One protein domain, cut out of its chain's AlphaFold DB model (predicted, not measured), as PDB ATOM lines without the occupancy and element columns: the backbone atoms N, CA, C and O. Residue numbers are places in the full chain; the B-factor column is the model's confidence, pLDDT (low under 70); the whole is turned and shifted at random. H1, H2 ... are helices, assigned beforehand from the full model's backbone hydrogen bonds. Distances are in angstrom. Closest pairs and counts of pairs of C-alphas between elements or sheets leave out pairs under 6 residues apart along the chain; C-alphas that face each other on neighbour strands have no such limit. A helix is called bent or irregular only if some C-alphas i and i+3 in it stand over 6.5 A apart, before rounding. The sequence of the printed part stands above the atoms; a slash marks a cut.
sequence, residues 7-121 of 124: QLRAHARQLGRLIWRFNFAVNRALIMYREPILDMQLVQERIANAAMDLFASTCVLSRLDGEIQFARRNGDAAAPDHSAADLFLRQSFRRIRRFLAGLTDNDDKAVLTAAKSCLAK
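What this domain is: This is residues 7 to 121 of the 124 residues of an uncharacterized protein of Verrucomicrobia bacterium (UniProt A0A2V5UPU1). Three long helices, H1, H3 and H4, run side by side as an elongated up-and-down bundle, each against the one before it, with short H2 at the turn between H1 and H3. Beyond one end of the bundle residues 113 to 121 stick out, of which 113 to 119 belong to H5. The printed part has 115 residues with five named helices, H1 to H5 in chain order, and no named strand: the class is all helix. The whole is loose, with a radius of gyration of the C-alphas of 19.0 A, and spans 68 by 32 by 19 A.

How they stand to each other: H1, residues 7 to 33, touches H3, residues 41 to 73, opposite ways at a shallow tilt of 20 degrees; their closest C-alphas, of Ile 19 and Leu 54, are 7.1 A apart. H2, residues 35 to 38, and H3 only just touch, only at the corner, with 3 pairs of C-alphas within 8 A. H3 and H4, residues 83 to 101, form a helical hairpin at a shallow tilt of 27 degrees; their closest C-alphas, of Ala 50 and Ile 96, are 4.8 A apart. H4 touches H1 the same way at 23 degrees, a shallow tilt, closest at the C-alphas of Ala 25 and Leu 100, 6.7 A. H5, residues 108 to 119, is close to H3 but not clearly touching, and apart from H1. Every O i to N i+4 pair is within hydrogen-bond range in H3, H4 and H5, and 22 of 23 in H1; H2 is too short for such a pair.

Where its parts are: H1 begins at C-alpha 7, (-34.397, 31.094, 27.162), and is 40.7 A long; it is irregular, with C-alphas 7 and 10 at 7.1 A. H3 measures 47.7 A, H4 27.5 A and H5 16.6 A, ending at C-alpha 119, (8.335, 54.979, 7.326).

The domain as a whole: The C-alphas farthest apart, of Gly 75 and Lys 121, are 69.7 A apart. The printed part has no cut, and no link is long. Residues 78 to 79 are under pLDDT 70.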
ATOM      1  N   GLN A   7     -34.511  29.925  28.032       88.25
ATOM      2  CA  GLN A   7     -34.397  31.094  27.162       88.25
ATOM      3  C   GLN A   7     -32.946  31.480  26.807       88.25
ATOM      4  O   GLN A   7     -32.712  32.077  25.760       88.25
ATOM      5  N   LEU A   8     -31.942  31.062  27.591       92.25
ATOM      6  CA  LEU A   8     -30.522  31.311  27.296       92.25
ATOM      7  C   LEU A   8     -29.833  30.160  26.549       92.25
ATOM      8  O   LEU A   8     -28.695  30.310  26.092       92.25
ATOM      9  N   ARG A   9     -30.494  29.005  26.375       92.81
ATOM     10  CA  ARG A   9     -29.869  27.810  25.774       92.81
ATOM     11  C   ARG A   9     -29.366  28.058  24.355       92.81
ATOM     12  O   ARG A   9     -28.354  27.475  23.968       92.81
ATOM     13  N   ALA A  10     -30.053  28.889  23.569       93.38
ATOM     14  CA  ALA A  10     -29.634  29.213  22.205       93.38
ATOM     15  C   ALA A  10     -28.272  29.929  22.192       93.38
ATOM     16  O   ALA A  10     -27.345  29.490  21.500       93.38
ATOM     17  N   HIS A  11     -28.122  30.962  23.025       94.88
ATOM     18  CA  HIS A  11     -26.867  31.695  23.188       94.88
ATOM     19  C   HIS A  11     -25.761  30.818  23.774       94.88
ATOM     20  O   HIS A  11     -24.650  30.815  23.247       94.88
ATOM     21  N   ALA A  12     -26.064  30.003  24.788       95.31
ATOM     22  CA  ALA A  12     -25.095  29.086  25.388       95.31
ATOM     23  C   ALA A  12     -24.567  28.045  24.383       95.31
ATOM     24  O   ALA A  12     -23.362  27.789  24.323       95.31
ATOM     25  N   ARG A  13     -25.443  27.484  23.533       95.81
ATOM     26  CA  ARG A  13     -25.038  26.584  22.438       95.81
ATOM     27  C   ARG A  13     -24.153  27.297  21.419       95.81
ATOM     28  O   ARG A  13     -23.163  26.733  20.956       95.81
ATOM     29  N   GLN A  14     -24.502  28.529  21.055       96.56
ATOM     30  CA  GLN A  14     -23.707  29.319  20.120       96.56
ATOM     31  C   GLN A  14     -22.324  29.652  20.685       96.56
ATOM     32  O   GLN A  14     -21.336  29.458  19.976       96.56
ATOM     33  N   LEU A  15     -22.245  30.069  21.949       97.19
ATOM     34  CA  LEU A  15     -20.984  30.296  22.648       97.19
ATOM     35  C   LEU A  15     -20.144  29.013  22.698       97.19
ATOM     36  O   LEU A  15     -18.971  29.050  22.348       97.19
ATOM     37  N   GLY A  16     -20.743  27.864  23.031       97.25
ATOM     38  CA  GLY A  16     -20.043  26.575  23.033       97.25
ATOM     39  C   GLY A  16     -19.400  26.237  21.684       97.25
ATOM     40  O   GLY A  16     -18.234  25.847  21.629       97.25
ATOM     41  N   ARG A  17     -20.115  26.474  20.574       97.38
ATOM     42  CA  ARG A  17     -19.549  26.314  19.223       97.38
ATOM     43  C   ARG A  17     -18.404  27.288  18.948       97.38
ATOM     44  O   ARG A  17     -17.440  26.909  18.291       97.38
ATOM     45  N   LEU A  18     -18.503  28.533  19.410       98.19
ATOM     46  CA  LEU A  18     -17.444  29.528  19.223       98.19
ATOM     47  C   LEU A  18     -16.194  29.199  20.043       98.19
ATOM     48  O   LEU A  18     -15.102  29.323  19.504       98.19
ATOM     49  N   ILE A  19     -16.341  28.708  21.277       97.94
ATOM     50  CA  ILE A  19     -15.225  28.213  22.101       97.94
ATOM     51  C   ILE A  19     -14.497  27.076  21.377       97.94
ATOM     52  O   ILE A  19     -13.272  27.096  21.266       97.94
ATOM     53  N   TRP A  20     -15.243  26.113  20.829       97.88
ATOM     54  CA  TRP A  20     -14.650  25.015  20.067       97.88
ATOM     55  C   TRP A  20     -13.904  25.512  18.818       97.88
ATOM     56  O   TRP A  20     -12.753  25.139  18.596       97.88
ATOM     57  N   ARG A  21     -14.513  26.415  18.032       97.75
ATOM     58  CA  ARG A  21     -13.860  27.012  16.850       97.75
ATOM     59  C   ARG A  21     -12.620  27.821  17.218       97.75
ATOM     60  O   ARG A  21     -11.642  27.772  16.481       97.75
ATOM     61  N   PHE A  22     -12.658  28.552  18.330       98.06
ATOM     62  CA  PHE A  22     -11.518  29.307  18.839       98.06
ATOM     63  C   PHE A  22     -10.361  28.379  19.193       98.06
ATOM     64  O   PHE A  22      -9.259  28.579  18.694       98.06
ATOM     65  N   ASN A  23     -10.622  27.318  19.961       97.56
ATOM     66  CA  ASN A  23      -9.609  26.325  20.311       97.56
ATOM     67  C   ASN A  23      -8.962  25.718  19.051       97.56
ATOM     68  O   ASN A  23      -7.738  25.698  18.932       97.56
ATOM     69  N   PHE A  24      -9.777  25.306  18.074       97.31
ATOM     70  CA  PHE A  24      -9.270  24.763  16.815       97.31
ATOM     71  C   PHE A  24      -8.407  25.774  16.043       97.31
ATOM     72  O   PHE A  24      -7.327  25.431  15.564       97.31
ATOM     73  N   ALA A  25      -8.861  27.024  15.936       95.88
ATOM     74  CA  ALA A  25      -8.145  28.064  15.205       95.88
ATOM     75  C   ALA A  25      -6.808  28.434  15.869       95.88
ATOM     76  O   ALA A  25      -5.801  28.555  15.173       95.88
ATOM     77  N   VAL A  26      -6.781  28.547  17.201       93.69
ATOM     78  CA  VAL A  26      -5.555  28.817  17.966       93.69
ATOM     79  C   VAL A  26      -4.568  27.662  17.829       93.69
ATOM     80  O   VAL A  26      -3.414  27.897  17.486       93.69
ATOM     81  N   ASN A  27      -5.012  26.414  17.999       95.25
ATOM     82  CA  ASN A  27      -4.141  25.249  17.829       95.25
ATOM     83  C   ASN A  27      -3.558  25.164  16.416       95.25
ATOM     84  O   ASN A  27      -2.367  24.916  16.247       95.25
ATOM     85  N   ARG A  28      -4.370  25.434  15.388       94.50
ATOM     86  CA  ARG A  28      -3.887  25.499  14.007       94.50
ATOM     87  C   ARG A  28      -2.829  26.591  13.824       94.50
ATOM     88  O   ARG A  28      -1.827  26.331  13.163       94.50
ATOM     89  N   ALA A  29      -3.036  27.780  14.390       91.94
ATOM     90  CA  ALA A  29      -2.067  28.872  14.317       91.94
ATOM     91  C   ALA A  29      -0.746  28.506  15.017       91.94
ATOM     92  O   ALA A  29       0.318  28.696  14.435       91.94
ATOM     93  N   LEU A  30      -0.811  27.904  16.210       90.69
ATOM     94  CA  LEU A  30       0.366  27.437  16.951       90.69
ATOM     95  C   LEU A  30       1.158  26.378  16.173       90.69
ATOM     96  O   LEU A  30       2.381  26.453  16.103       90.69
ATOM     97  N   ILE A  31       0.478  25.418  15.540       94.06
ATOM     98  CA  ILE A  31       1.135  24.386  14.722       94.06
ATOM     99  C   ILE A  31       1.782  24.997  13.472       94.06
ATOM    100  O   ILE A  31       2.890  24.611  13.098       94.06
ATOM    101  N   MET A  32       1.090  25.936  12.821       91.38
ATOM    102  CA  MET A  32       1.541  26.563  11.577       91.38
ATOM    103  C   MET A  32       2.751  27.472  11.787       91.38
ATOM    104  O   MET A  32       3.700  27.405  11.010       91.38
ATOM    105  N   TYR A  33       2.708  28.317  12.816       90.31
ATOM    106  CA  TYR A  33       3.700  29.368  13.026       90.31
ATOM    107  C   TYR A  33       4.747  29.022  14.080       90.31
ATOM    108  O   TYR A  33       5.815  29.617  14.042       90.31
ATOM    109  N   ARG A  34       4.494  28.050  14.968       91.50
ATOM    110  CA  ARG A  34       5.415  27.626  16.039       91.50
ATOM    111  C   ARG A  34       5.901  28.821  16.874       91.50
ATOM    112  O   ARG A  34       5.088  29.663  17.236       91.50
ATOM    113  N   GLU A  35       7.195  28.890  17.192       91.62
ATOM    114  CA  GLU A  35       7.816  29.976  17.966       91.62
ATOM    115  C   GLU A  35       7.609  31.379  17.355       91.62
ATOM    116  O   GLU A  35       7.229  32.275  18.107       91.62
ATOM    117  N   PRO A  36       7.733  31.594  16.024       92.56
ATOM    118  CA  PRO A  36       7.474  32.894  15.396       92.56
ATOM    119  C   PRO A  36       6.135  33.562  15.726       92.56
ATOM    120  O   PRO A  36       6.023  34.781  15.611       92.56
ATOM    121  N   ILE A  37       5.111  32.810  16.145       91.12
ATOM    122  CA  ILE A  37       3.813  33.389  16.518       91.12
ATOM    123  C   ILE A  37       3.926  34.408  17.664       91.12
ATOM    124  O   ILE A  37       3.050  35.263  17.806       91.12
ATOM    125  N   LEU A  38       4.996  34.332  18.466       89.38
ATOM    126  CA  LEU A  38       5.277  35.248  19.571       89.38
ATOM    127  C   LEU A  38       5.526  36.692  19.101       89.38
ATOM    128  O   LEU A  38       5.202  37.621  19.835       89.38
ATOM    129  N   ASP A  39       5.975  36.882  17.859       93.06
ATOM    130  CA  ASP A  39       6.236  38.207  17.281       93.06
ATOM    131  C   ASP A  39       5.146  38.652  16.292       93.06
ATOM    132  O   ASP A  39       5.138  39.785  15.803       93.06
ATOM    133  N   MET A  40       4.180  37.779  15.990       94.69
ATOM    134  CA  MET A  40       3.091  38.062  15.052       94.69
ATOM    135  C   MET A  40       1.964  38.858  15.721       94.69
ATOM    136  O   MET A  40       0.859  38.351  15.930       94.69
ATOM    137  N   GLN A  41       2.229  40.129  16.027       95.19
ATOM    138  CA  GLN A  41       1.332  41.004  16.797       95.19
ATOM    139  C   GLN A  41      -0.100  41.078  16.239       95.19
ATOM    140  O   GLN A  41      -1.053  40.977  17.003       95.19
ATOM    141  N   LEU A  42      -0.280  41.156  14.915       96.69
ATOM    142  CA  LEU A  42      -1.616  41.204  14.293       96.69
ATOM    143  C   LEU A  42      -2.397  39.886  14.452       96.69
ATOM    144  O   LEU A  42      -3.625  39.875  14.558       96.69
ATOM    145  N   VAL A  43      -1.701  38.747  14.478       96.12
ATOM    146  CA  VAL A  43      -2.318  37.440  14.759       96.12
ATOM    147  C   VAL A  43      -2.690  37.355  16.237       96.12
ATOM    148  O   VAL A  43      -3.816  36.977  16.565       96.12
ATOM    149  N   GLN A  44      -1.779  37.759  17.125       95.94
ATOM    150  CA  GLN A  44      -2.021  37.775  18.567       95.94
ATOM    151  C   GLN A  44      -3.184  38.683  18.948       95.94
ATOM    152  O   GLN A  44      -4.031  38.271  19.734       95.94
ATOM    153  N   GLU A  45      -3.276  39.871  18.353       97.50
ATOM    154  CA  GLU A  45      -4.367  40.814  18.588       97.50
ATOM    155  C   GLU A  45      -5.728  40.174  18.278       97.50
ATOM    156  O   GLU A  45      -6.661  40.259  19.078       97.50
ATOM    157  N   ARG A  46      -5.853  39.457  17.152       98.00
ATOM    158  CA  ARG A  46      -7.097  38.749  16.802       98.00
ATOM    159  C   ARG A  46      -7.427  37.634  17.790       98.00
ATOM    160  O   ARG A  46      -8.590  37.492  18.166       98.00
ATOM    161  N   ILE A  47      -6.431  36.852  18.212       97.19
ATOM    162  CA  ILE A  47      -6.617  35.791  19.213       97.19
ATOM    163  C   ILE A  47      -7.059  36.402  20.547       97.19
ATOM    164  O   ILE A  47      -8.042  35.946  21.131       97.19
ATOM    165  N   ALA A  48      -6.379  37.454  21.001       98.00
ATOM    166  CA  ALA A  48      -6.680  38.150  22.243       98.00
ATOM    167  C   ALA A  48      -8.092  38.745  22.220       98.00
ATOM    168  O   ALA A  48      -8.886  38.463  23.114       98.00
ATOM    169  N   ASN A  49      -8.456  39.472  21.161       98.44
ATOM    170  CA  ASN A  49      -9.789  40.050  21.022       98.44
ATOM    171  C   ASN A  49     -10.893  38.977  20.993       98.44
ATOM    172  O   ASN A  49     -11.926  39.129  21.645       98.44
ATOM    173  N   ALA A  50     -10.672  37.854  20.295       98.50
ATOM    174  CA  ALA A  50     -11.611  36.732  20.312       98.50
ATOM    175  C   ALA A  50     -11.747  36.112  21.715       98.50
ATOM    176  O   ALA A  50     -12.862  35.803  22.137       98.50
ATOM    177  N   ALA A  51     -10.639  35.951  22.444       98.50
ATOM    178  CA  ALA A  51     -10.641  35.431  23.809       98.50
ATOM    179  C   ALA A  51     -11.381  36.367  24.780       98.50
ATOM    180  O   ALA A  51     -12.203  35.899  25.571       98.50
ATOM    181  N   MET A  52     -11.148  37.679  24.681       98.62
ATOM    182  CA  MET A  52     -11.830  38.696  25.487       98.62
ATOM    183  C   MET A  52     -13.344  38.672  25.255       98.62
ATOM    184  O   MET A  52     -14.111  38.612  26.217       98.62
ATOM    185  N   ASP A  53     -13.791  38.639  23.995       98.50
ATOM    186  CA  ASP A  53     -15.218  38.564  23.665       98.50
ATOM    187  C   ASP A  53     -15.856  37.246  24.146       98.50
ATOM    188  O   ASP A  53     -16.986  37.245  24.646       98.50
ATOM    189  N   LEU A  54     -15.149  36.113  24.044       98.44
ATOM    190  CA  LEU A  54     -15.618  34.825  24.575       98.44
ATOM    191  C   LEU A  54     -15.789  34.865  26.096       98.44
ATOM    192  O   LEU A  54     -16.814  34.411  26.616       98.44
ATOM    193  N   PHE A  55     -14.807  35.426  26.802       98.31
ATOM    194  CA  PHE A  55     -14.849  35.574  28.251       98.31
ATOM    195  C   PHE A  55     -16.002  36.484  28.677       98.31
ATOM    196  O   PHE A  55     -16.865  36.064  29.447       98.31
ATOM    197  N   ALA A  56     -16.101  37.678  28.090       98.31
ATOM    198  CA  ALA A  56     -17.171  38.619  28.396       98.31
ATOM    199  C   ALA A  56     -18.561  38.027  28.099       98.31
ATOM    200  O   ALA A  56     -19.478  38.159  28.907       98.31
ATOM    201  N   SER A  57     -18.717  37.290  26.991       98.31
ATOM    202  CA  SER A  57     -19.973  36.588  26.669       98.31
ATOM    203  C   SER A  57     -20.327  35.517  27.698       98.31
ATOM    204  O   SER A  57     -21.504  35.315  27.997       98.31
ATOM    205  N   THR A  58     -19.320  34.833  28.247       97.75
ATOM    206  CA  THR A  58     -19.509  33.856  29.325       97.75
ATOM    207  C   THR A  58     -20.011  34.552  30.584       97.75
ATOM    208  O   THR A  58     -21.038  34.146  31.123       97.75
ATOM    209  N   CYS A  59     -19.360  35.641  31.005       97.19
ATOM    210  CA  CYS A  59     -19.773  36.428  32.168       97.19
ATOM    211  C   CYS A  59     -21.202  36.968  32.029       97.19
ATOM    212  O   CYS A  59     -21.994  36.855  32.963       97.19
ATOM    213  N   VAL A  60     -21.554  37.508  30.856       96.69
ATOM    214  CA  VAL A  60     -22.906  38.016  30.579       96.69
ATOM    215  C   VAL A  60     -23.942  36.898  30.663       96.69
ATOM    216  O   VAL A  60     -24.966  37.073  31.319       96.69
ATOM    217  N   LEU A  61     -23.679  35.731  30.066       95.75
ATOM    218  CA  LEU A  61     -24.604  34.598  30.158       95.75
ATOM    219  C   LEU A  61     -24.760  34.078  31.586       95.75
ATOM    220  O   LEU A  61     -25.882  33.795  31.995       95.75
ATOM    221  N   SER A  62     -23.669  33.974  32.345       95.12
ATOM    222  CA  SER A  62     -23.718  33.560  33.750       95.12
ATOM    223  C   SER A  62     -24.528  34.535  34.602       95.12
ATOM    224  O   SER A  62     -25.323  34.101  35.434       95.12
ATOM    225  N   ARG A  63     -24.367  35.843  34.372       93.69
ATOM    226  CA  ARG A  63     -25.136  36.871  35.075       93.69
ATOM    227  C   ARG A  63     -26.623  36.805  34.729       93.69
ATOM    228  O   ARG A  63     -27.434  36.753  35.648       93.69
ATOM    229  N   LEU A  64     -26.965  36.748  33.440       93.69
ATOM    230  CA  LEU A  64     -28.355  36.636  32.988       93.69
ATOM    231  C   LEU A  64     -29.036  35.387  33.547       93.69
ATOM    232  O   LEU A  64     -30.182  35.447  33.981       93.69
ATOM    233  N   ASP A  65     -28.336  34.247  33.551       93.56
ATOM    234  CA  ASP A  65     -28.879  33.015  34.122       93.56
ATOM    235  C   ASP A  65     -29.171  33.211  35.615       93.56
ATOM    236  O   ASP A  65     -30.267  32.899  36.068       93.56
ATOM    237  N   GLY A  66     -28.243  33.819  36.360       91.88
ATOM    238  CA  GLY A  66     -28.432  34.157  37.772       91.88
ATOM    239  C   GLY A  66     -29.620  35.089  38.030       91.88
ATOM    240  O   GLY A  66     -30.430  34.800  38.910       91.88
ATOM    241  N   GLU A  67     -29.761  36.165  37.252       91.31
ATOM    242  CA  GLU A  67     -30.869  37.128  37.364       91.31
ATOM    243  C   GLU A  67     -32.227  36.457  37.097       91.31
ATOM    244  O   GLU A  67     -33.168  36.626  37.875       91.31
ATOM    245  N   ILE A  68     -32.317  35.609  36.066       90.12
ATOM    246  CA  ILE A  68     -33.535  34.848  35.752       90.12
ATOM    247  C   ILE A  68     -33.869  33.853  36.870       90.12
ATOM    248  O   ILE A  68     -35.027  33.740  37.275       90.12
ATOM    249  N   GLN A  69     -32.878  33.114  37.374       89.50
ATOM    250  CA  GLN A  69     -33.103  32.158  38.462       89.50
ATOM    251  C   GLN A  69     -33.521  32.862  39.757       89.50
ATOM    252  O   GLN A  69     -34.358  32.340  40.494       89.50
ATOM    253  N   PHE A  70     -32.972  34.045  40.032       87.94
ATOM    254  CA  PHE A  70     -33.342  34.853  41.189       87.94
ATOM    255  C   PHE A  70     -34.779  35.379  41.086       87.94
ATOM    256  O   PHE A  70     -35.546  35.219  42.034       87.94
ATOM    257  N   ALA A  71     -35.178  35.918  39.929       87.19
ATOM    258  CA  ALA A  71     -36.546  36.395  39.700       87.19
ATOM    259  C   ALA A  71     -37.589  35.277  39.887       87.19
ATOM    260  O   ALA A  71     -38.576  35.468  40.597       87.19
ATOM    261  N   ARG A  72     -37.313  34.076  39.356       84.81
ATOM    262  CA  ARG A  72     -38.180  32.893  39.525       84.81
ATOM    263  C   ARG A  72     -38.366  32.489  40.987       84.81
ATOM    264  O   ARG A  72     -39.447  32.064  41.377       84.81
ATOM    265  N   ARG A  73     -37.316  32.601  41.809       85.56
ATOM    266  CA  ARG A  73     -37.383  32.282  43.249       85.56
ATOM    267  C   ARG A  73     -38.184  33.312  44.045       85.56
ATOM    268  O   ARG A  73     -38.756  32.952  45.066       85.56
ATOM    269  N   ASN A  74     -38.257  34.550  43.562       84.69
ATOM    270  CA  ASN A  74     -38.953  35.657  44.219       84.69
ATOM    271  C   ASN A  74     -40.357  35.918  43.638       84.69
ATOM    272  O   ASN A  74     -40.841  37.045  43.696       84.69
ATOM    273  N   GLY A  75     -41.009  34.892  43.079       80.12
ATOM    274  CA  GLY A  75     -42.402  34.979  42.624       80.12
ATOM    275  C   GLY A  75     -42.606  35.811  41.356       80.12
ATOM    276  O   GLY A  75     -43.605  36.516  41.261       80.12
ATOM    277  N   ASP A  76     -41.660  35.753  40.412       71.56
ATOM    278  CA  ASP A  76     -41.705  36.478  39.133       71.56
ATOM    279  C   ASP A  76     -41.857  38.001  39.297       71.56
ATOM    280  O   ASP A  76     -42.555  38.676  38.536       71.56
ATOM    281  N   ALA A  77     -41.145  38.566  40.282       70.75
ATOM    282  CA  ALA A  77     -40.902  40.005  40.344       70.75
ATOM    283  C   ALA A  77     -40.424  40.519  38.972       70.75
ATOM    284  O   ALA A  77     -39.696  39.810  38.272       70.75
ATOM    285  N   ALA A  78     -40.843  41.737  38.598       64.50
ATOM    286  CA  ALA A  78     -40.625  42.308  37.267       64.50
ATOM    287  C   ALA A  78     -39.204  42.020  36.753       64.50
ATOM    288  O   ALA A  78     -38.216  42.485  37.326       64.50
ATOM    289  N   ALA A  79     -39.118  41.203  35.699       66.94
ATOM    290  CA  ALA A  79     -37.841  40.769  35.159       66.94
ATOM    291  C   ALA A  79     -37.054  41.991  34.642       66.94
ATOM    292  O   ALA A  79     -37.639  42.825  33.944       66.94
ATOM    293  N   PRO A  80     -35.754  42.113  34.966       75.12
ATOM    294  CA  PRO A  80     -34.935  43.200  34.451       75.12
ATOM    295  C   PRO A  80     -34.906  43.193  32.917       75.12
ATOM    296  O   PRO A  80     -34.979  42.138  32.282       75.12
ATOM    297  N   ASP A  81     -34.787  44.375  32.308       85.88
ATOM    298  CA  ASP A  81     -34.604  44.470  30.861       85.88
ATOM    299  C   ASP A  81     -33.238  43.889  30.460       85.88
ATOM    300  O   ASP A  81     -32.180  44.403  30.826       85.88
ATOM    301  N   HIS A  82     -33.265  42.808  29.679       90.38
ATOM    302  CA  HIS A  82     -32.076  42.117  29.181       90.38
ATOM    303  C   HIS A  82     -31.710  42.505  27.736       90.38
ATOM    304  O   HIS A  82     -30.823  41.883  27.142       90.38
ATOM    305  N   SER A  83     -32.360  43.519  27.153       92.38
ATOM    306  CA  SER A  83     -32.155  43.954  25.762       92.38
ATOM    307  C   SER A  83     -30.687  44.271  25.441       92.38
ATOM    308  O   SER A  83     -30.141  43.796  24.439       92.38
ATOM    309  N   ALA A  84     -30.010  45.005  26.327       94.19
ATOM    310  CA  ALA A  84     -28.603  45.365  26.178       94.19
ATOM    311  C   ALA A  84     -27.685  44.133  26.199       94.19
ATOM    312  O   ALA A  84     -26.754  44.031  25.395       94.19
ATOM    313  N   ALA A  85     -27.967  43.169  27.078       94.94
ATOM    314  CA  ALA A  85     -27.193  41.940  27.188       94.94
ATOM    315  C   ALA A  85     -27.386  41.033  25.958       94.94
ATOM    316  O   ALA A  85     -26.411  40.484  25.438       94.94
ATOM    317  N   ASP A  86     -28.612  40.930  25.432       94.50
ATOM    318  CA  ASP A  86     -28.889  40.209  24.182       94.50
ATOM    319  C   ASP A  86     -28.150  40.842  22.994       94.50
ATOM    320  O   ASP A  86     -27.476  40.148  22.222       94.50
ATOM    321  N   LEU A  87     -28.206  42.173  22.875       96.69
ATOM    322  CA  LEU A  87     -27.489  42.902  21.833       96.69
ATOM    323  C   LEU A  87     -25.974  42.690  21.940       96.69
ATOM    324  O   LEU A  87     -25.325  42.409  20.925       96.69
ATOM    325  N   PHE A  88     -25.423  42.770  23.154       97.94
ATOM    326  CA  PHE A  88     -24.009  42.516  23.416       97.94
ATOM    327  C   PHE A  88     -23.593  41.120  22.940       97.94
ATOM    328  O   PHE A  88     -22.640  41.001  22.168       97.94
ATOM    329  N   LEU A  89     -24.330  40.070  23.322       97.88
ATOM    330  CA  LEU A  89     -24.029  38.693  22.916       97.88
ATOM    331  C   LEU A  89     -24.050  38.542  21.392       97.88
ATOM    332  O   LEU A  89     -23.124  37.978  20.803       97.88
ATOM    333  N   ARG A  90     -25.058  39.109  20.715       97.50
ATOM    334  CA  ARG A  90     -25.137  39.082  19.244       97.50
ATOM    335  C   ARG A  90     -23.937  39.761  18.589       97.50
ATOM    336  O   ARG A  90     -23.395  39.230  17.616       97.50
ATOM    337  N   GLN A  91     -23.537  40.932  19.082       98.38
ATOM    338  CA  GLN A  91     -22.401  41.678  18.544       98.38
ATOM    339  C   GLN A  91     -21.076  40.960  18.807       98.38
ATOM    340  O   GLN A  91     -20.311  40.750  17.865       98.38
ATOM    341  N   SER A  92     -20.852  40.513  20.040       98.50
ATOM    342  CA  SER A  92     -19.681  39.734  20.445       98.50
ATOM    343  C   SER A  92     -19.521  38.480  19.581       98.50
ATOM    344  O   SER A  92     -18.483  38.256  18.963       98.50
ATOM    345  N   PHE A  93     -20.595  37.715  19.375       98.50
ATOM    346  CA  PHE A  93     -20.546  36.535  18.515       98.50
ATOM    347  C   PHE A  93     -20.212  36.849  17.051       98.50
ATOM    348  O   PHE A  93     -19.652  35.997  16.356       98.50
ATOM    349  N   ARG A  94     -20.575  38.027  16.532       98.50
ATOM    350  CA  ARG A  94     -20.150  38.462  15.189       98.50
ATOM    351  C   ARG A  94     -18.669  38.837  15.175       98.50
ATOM    352  O   ARG A  94     -17.963  38.395  14.272       98.50
ATOM    353  N   ARG A  95     -18.195  39.574  16.184       98.56
ATOM    354  CA  ARG A  95     -16.780  39.944  16.329       98.56
ATOM    355  C   ARG A  95     -15.877  38.720  16.451       98.56
ATOM    356  O   ARG A  95     -14.954  38.598  15.655       98.56
ATOM    357  N   ILE A  96     -16.209  37.753  17.311       98.62
ATOM    358  CA  ILE A  96     -15.453  36.494  17.446       98.62
ATOM    359  C   ILE A  96     -15.321  35.794  16.093       98.62
ATOM    360  O   ILE A  96     -14.222  35.426  15.692       98.62
ATOM    361  N   ARG A  97     -16.423  35.635  15.344       98.31
ATOM    362  CA  ARG A  97     -16.368  35.010  14.010       98.31
ATOM    363  C   ARG A  97     -15.440  35.764  13.063       98.31
ATOM    364  O   ARG A  97     -14.696  35.116  12.334       98.31
ATOM    365  N   ARG A  98     -15.474  37.100  13.088       98.19
ATOM    366  CA  ARG A  98     -14.599  37.953  12.274       98.19
ATOM    367  C   ARG A  98     -13.131  37.790  12.666       98.19
ATOM    368  O   ARG A  98     -12.310  37.597  11.780       98.19
ATOM    369  N   PHE A  99     -12.804  37.815  13.958       98.25
ATOM    370  CA  PHE A  99     -11.431  37.608  14.428       98.25
ATOM    371  C   PHE A  99     -10.898  36.233  14.027       98.25
ATOM    372  O   PHE A  99      -9.788  36.140  13.516       98.25
ATOM    373  N   LEU A 100     -11.710  35.181  14.187       97.62
ATOM    374  CA  LEU A 100     -11.327  33.819  13.816       97.62
ATOM    375  C   LEU A 100     -11.144  33.639  12.305       97.62
ATOM    376  O   LEU A 100     -10.191  32.987  11.893       97.62
ATOM    377  N   ALA A 101     -12.026  34.212  11.480       96.94
ATOM    378  CA  ALA A 101     -11.853  34.209  10.025       96.94
ATOM    379  C   ALA A 101     -10.586  34.982   9.613       96.94
ATOM    380  O   ALA A 101      -9.813  34.514   8.779       96.94
ATOM    381  N   GLY A 102     -10.325  36.101  10.295       96.75
ATOM    382  CA  GLY A 102      -9.148  36.943  10.103       96.75
ATOM    383  C   GLY A 102      -7.809  36.272  10.419       96.75
ATOM    384  O   GLY A 102      -6.772  36.816  10.064       96.75
ATOM    385  N   LEU A 103      -7.787  35.101  11.062       95.00
ATOM    386  CA  LEU A 103      -6.542  34.344  11.261       95.00
ATOM    387  C   LEU A 103      -6.032  33.702   9.965       95.00
ATOM    388  O   LEU A 103      -4.839  33.432   9.849       95.00
ATOM    389  N   THR A 104      -6.924  33.442   9.008       91.75
ATOM    390  CA  THR A 104      -6.583  32.829   7.715       91.75
ATOM    391  C   THR A 104      -6.786  33.763   6.533       91.75
ATOM    392  O   THR A 104      -6.113  33.596   5.524       91.75
ATOM    393  N   ASP A 105      -7.717  34.707   6.652       95.31
ATOM    394  CA  ASP A 105      -8.093  35.648   5.600       95.31
ATOM    395  C   ASP A 105      -7.846  37.081   6.089       95.31
ATOM    396  O   ASP A 105      -8.658  37.657   6.818       95.31
ATOM    397  N   ASN A 106      -6.655  37.609   5.799       95.44
ATOM    398  CA  ASN A 106      -6.214  38.935   6.224       95.44
ATOM    399  C   ASN A 106      -5.178  39.545   5.274       95.44
ATOM    400  O   ASN A 106      -4.485  38.844   4.538       95.44
ATOM    401  N   ASP A 107      -5.015  40.861   5.400       96.88
ATOM    402  CA  ASP A 107      -4.064  41.665   4.636       96.88
ATOM    403  C   ASP A 107      -2.761  41.957   5.406       96.88
ATOM    404  O   ASP A 107      -2.076  42.930   5.097       96.88
ATOM    405  N   ASP A 108      -2.381  41.152   6.409       95.75
ATOM    406  CA  ASP A 108      -1.276  41.481   7.335       95.75
ATOM    407  C   ASP A 108       0.025  41.818   6.601       95.75
ATOM    408  O   ASP A 108       0.706  42.796   6.913       95.75
ATOM    409  N   LYS A 109       0.355  41.042   5.563       94.75
ATOM    410  CA  LYS A 109       1.544  41.287   4.734       94.75
ATOM    411  C   LYS A 109       1.464  42.621   3.994       94.75
ATOM    412  O   LYS A 109       2.466  43.334   3.929       94.75
ATOM    413  N   ALA A 110       0.300  42.958   3.442       96.94
ATOM    414  CA  ALA A 110       0.095  44.212   2.727       96.94
ATOM    415  C   ALA A 110       0.150  45.405   3.692       96.94
ATOM    416  O   ALA A 110       0.846  46.377   3.406       96.94
ATOM    417  N   VAL A 111      -0.474  45.290   4.872       95.75
ATOM    418  CA  VAL A 111      -0.429  46.302   5.941       95.75
ATOM    419  C   VAL A 111       1.010  46.581   6.368       95.75
ATOM    420  O   VAL A 111       1.445  47.733   6.361       95.75
ATOM    421  N   LEU A 112       1.788  45.538   6.674       95.38
ATOM    422  CA  LEU A 112       3.187  45.691   7.081       95.38
ATOM    423  C   LEU A 112       4.063  46.268   5.958       95.38
ATOM    424  O   LEU A 112       4.964  47.062   6.223       95.38
ATOM    425  N   THR A 113       3.799  45.900   4.703       96.44
ATOM    426  CA  THR A 113       4.524  46.436   3.538       96.44
ATOM    427  C   THR A 113       4.220  47.919   3.322       96.44
ATOM    428  O   THR A 113       5.138  48.718   3.116       96.44
ATOM    429  N   ALA A 114       2.948  48.312   3.426       96.00
ATOM    430  CA  ALA A 114       2.530  49.704   3.329       96.00
ATOM    431  C   ALA A 114       3.135  50.549   4.461       96.00
ATOM    432  O   ALA A 114       3.720  51.597   4.193       96.00
ATOM    433  N   ALA A 115       3.088  50.059   5.704       94.75
ATOM    434  CA  ALA A 115       3.675  50.740   6.858       94.75
ATOM    435  C   ALA A 115       5.183  50.986   6.675       94.75
ATOM    436  O   ALA A 115       5.648  52.115   6.835       94.75
ATOM    437  N   LYS A 116       5.940  49.964   6.251       95.00
ATOM    438  CA  LYS A 116       7.374  50.102   5.934       95.00
ATOM    439  C   LYS A 116       7.627  51.150   4.848       95.00
ATOM    440  O   LYS A 116       8.553  51.942   4.975       95.00
ATOM    441  N   SER A 117       6.786  51.184   3.814       95.31
ATOM    442  CA  SER A 117       6.909  52.143   2.707       95.31
ATOM    443  C   SER A 117       6.670  53.590   3.147       95.31
ATOM    444  O   SER A 117       7.315  54.498   2.632       95.31
ATOM    445  N   CYS A 118       5.765  53.823   4.101       93.94
ATOM    446  CA  CYS A 118       5.538  55.151   4.674       93.94
ATOM    447  C   CYS A 118       6.691  55.595   5.582       93.94
ATOM    448  O   CYS A 118       7.096  56.750   5.510       93.94
ATOM    449  N   LEU A 119       7.237  54.685   6.396       93.06
ATOM    450  CA  LEU A 119       8.335  54.979   7.326       93.06
ATOM    451  C   LEU A 119       9.690  55.178   6.629       93.06
ATOM    452  O   LEU A 119      10.547  55.878   7.154       93.06
ATOM    453  N   ALA A 120       9.893  54.575   5.456       87.81
ATOM    454  CA  ALA A 120      11.125  54.717   4.679       87.81
ATOM    455  C   ALA A 120      11.222  56.044   3.903       87.81
ATOM    456  O   ALA A 120      12.276  56.344   3.341       87.81
ATOM    457  N   LYS A 121      10.142  56.835   3.829       75.75
ATOM    458  CA  LYS A 121      10.186  58.149   3.178       75.75
ATOM    459  C   LYS A 121      10.910  59.139   4.100       75.75
ATOM    460  O   LYS A 121      10.454  59.319   5.228       75.75
TER     461      LYS A 121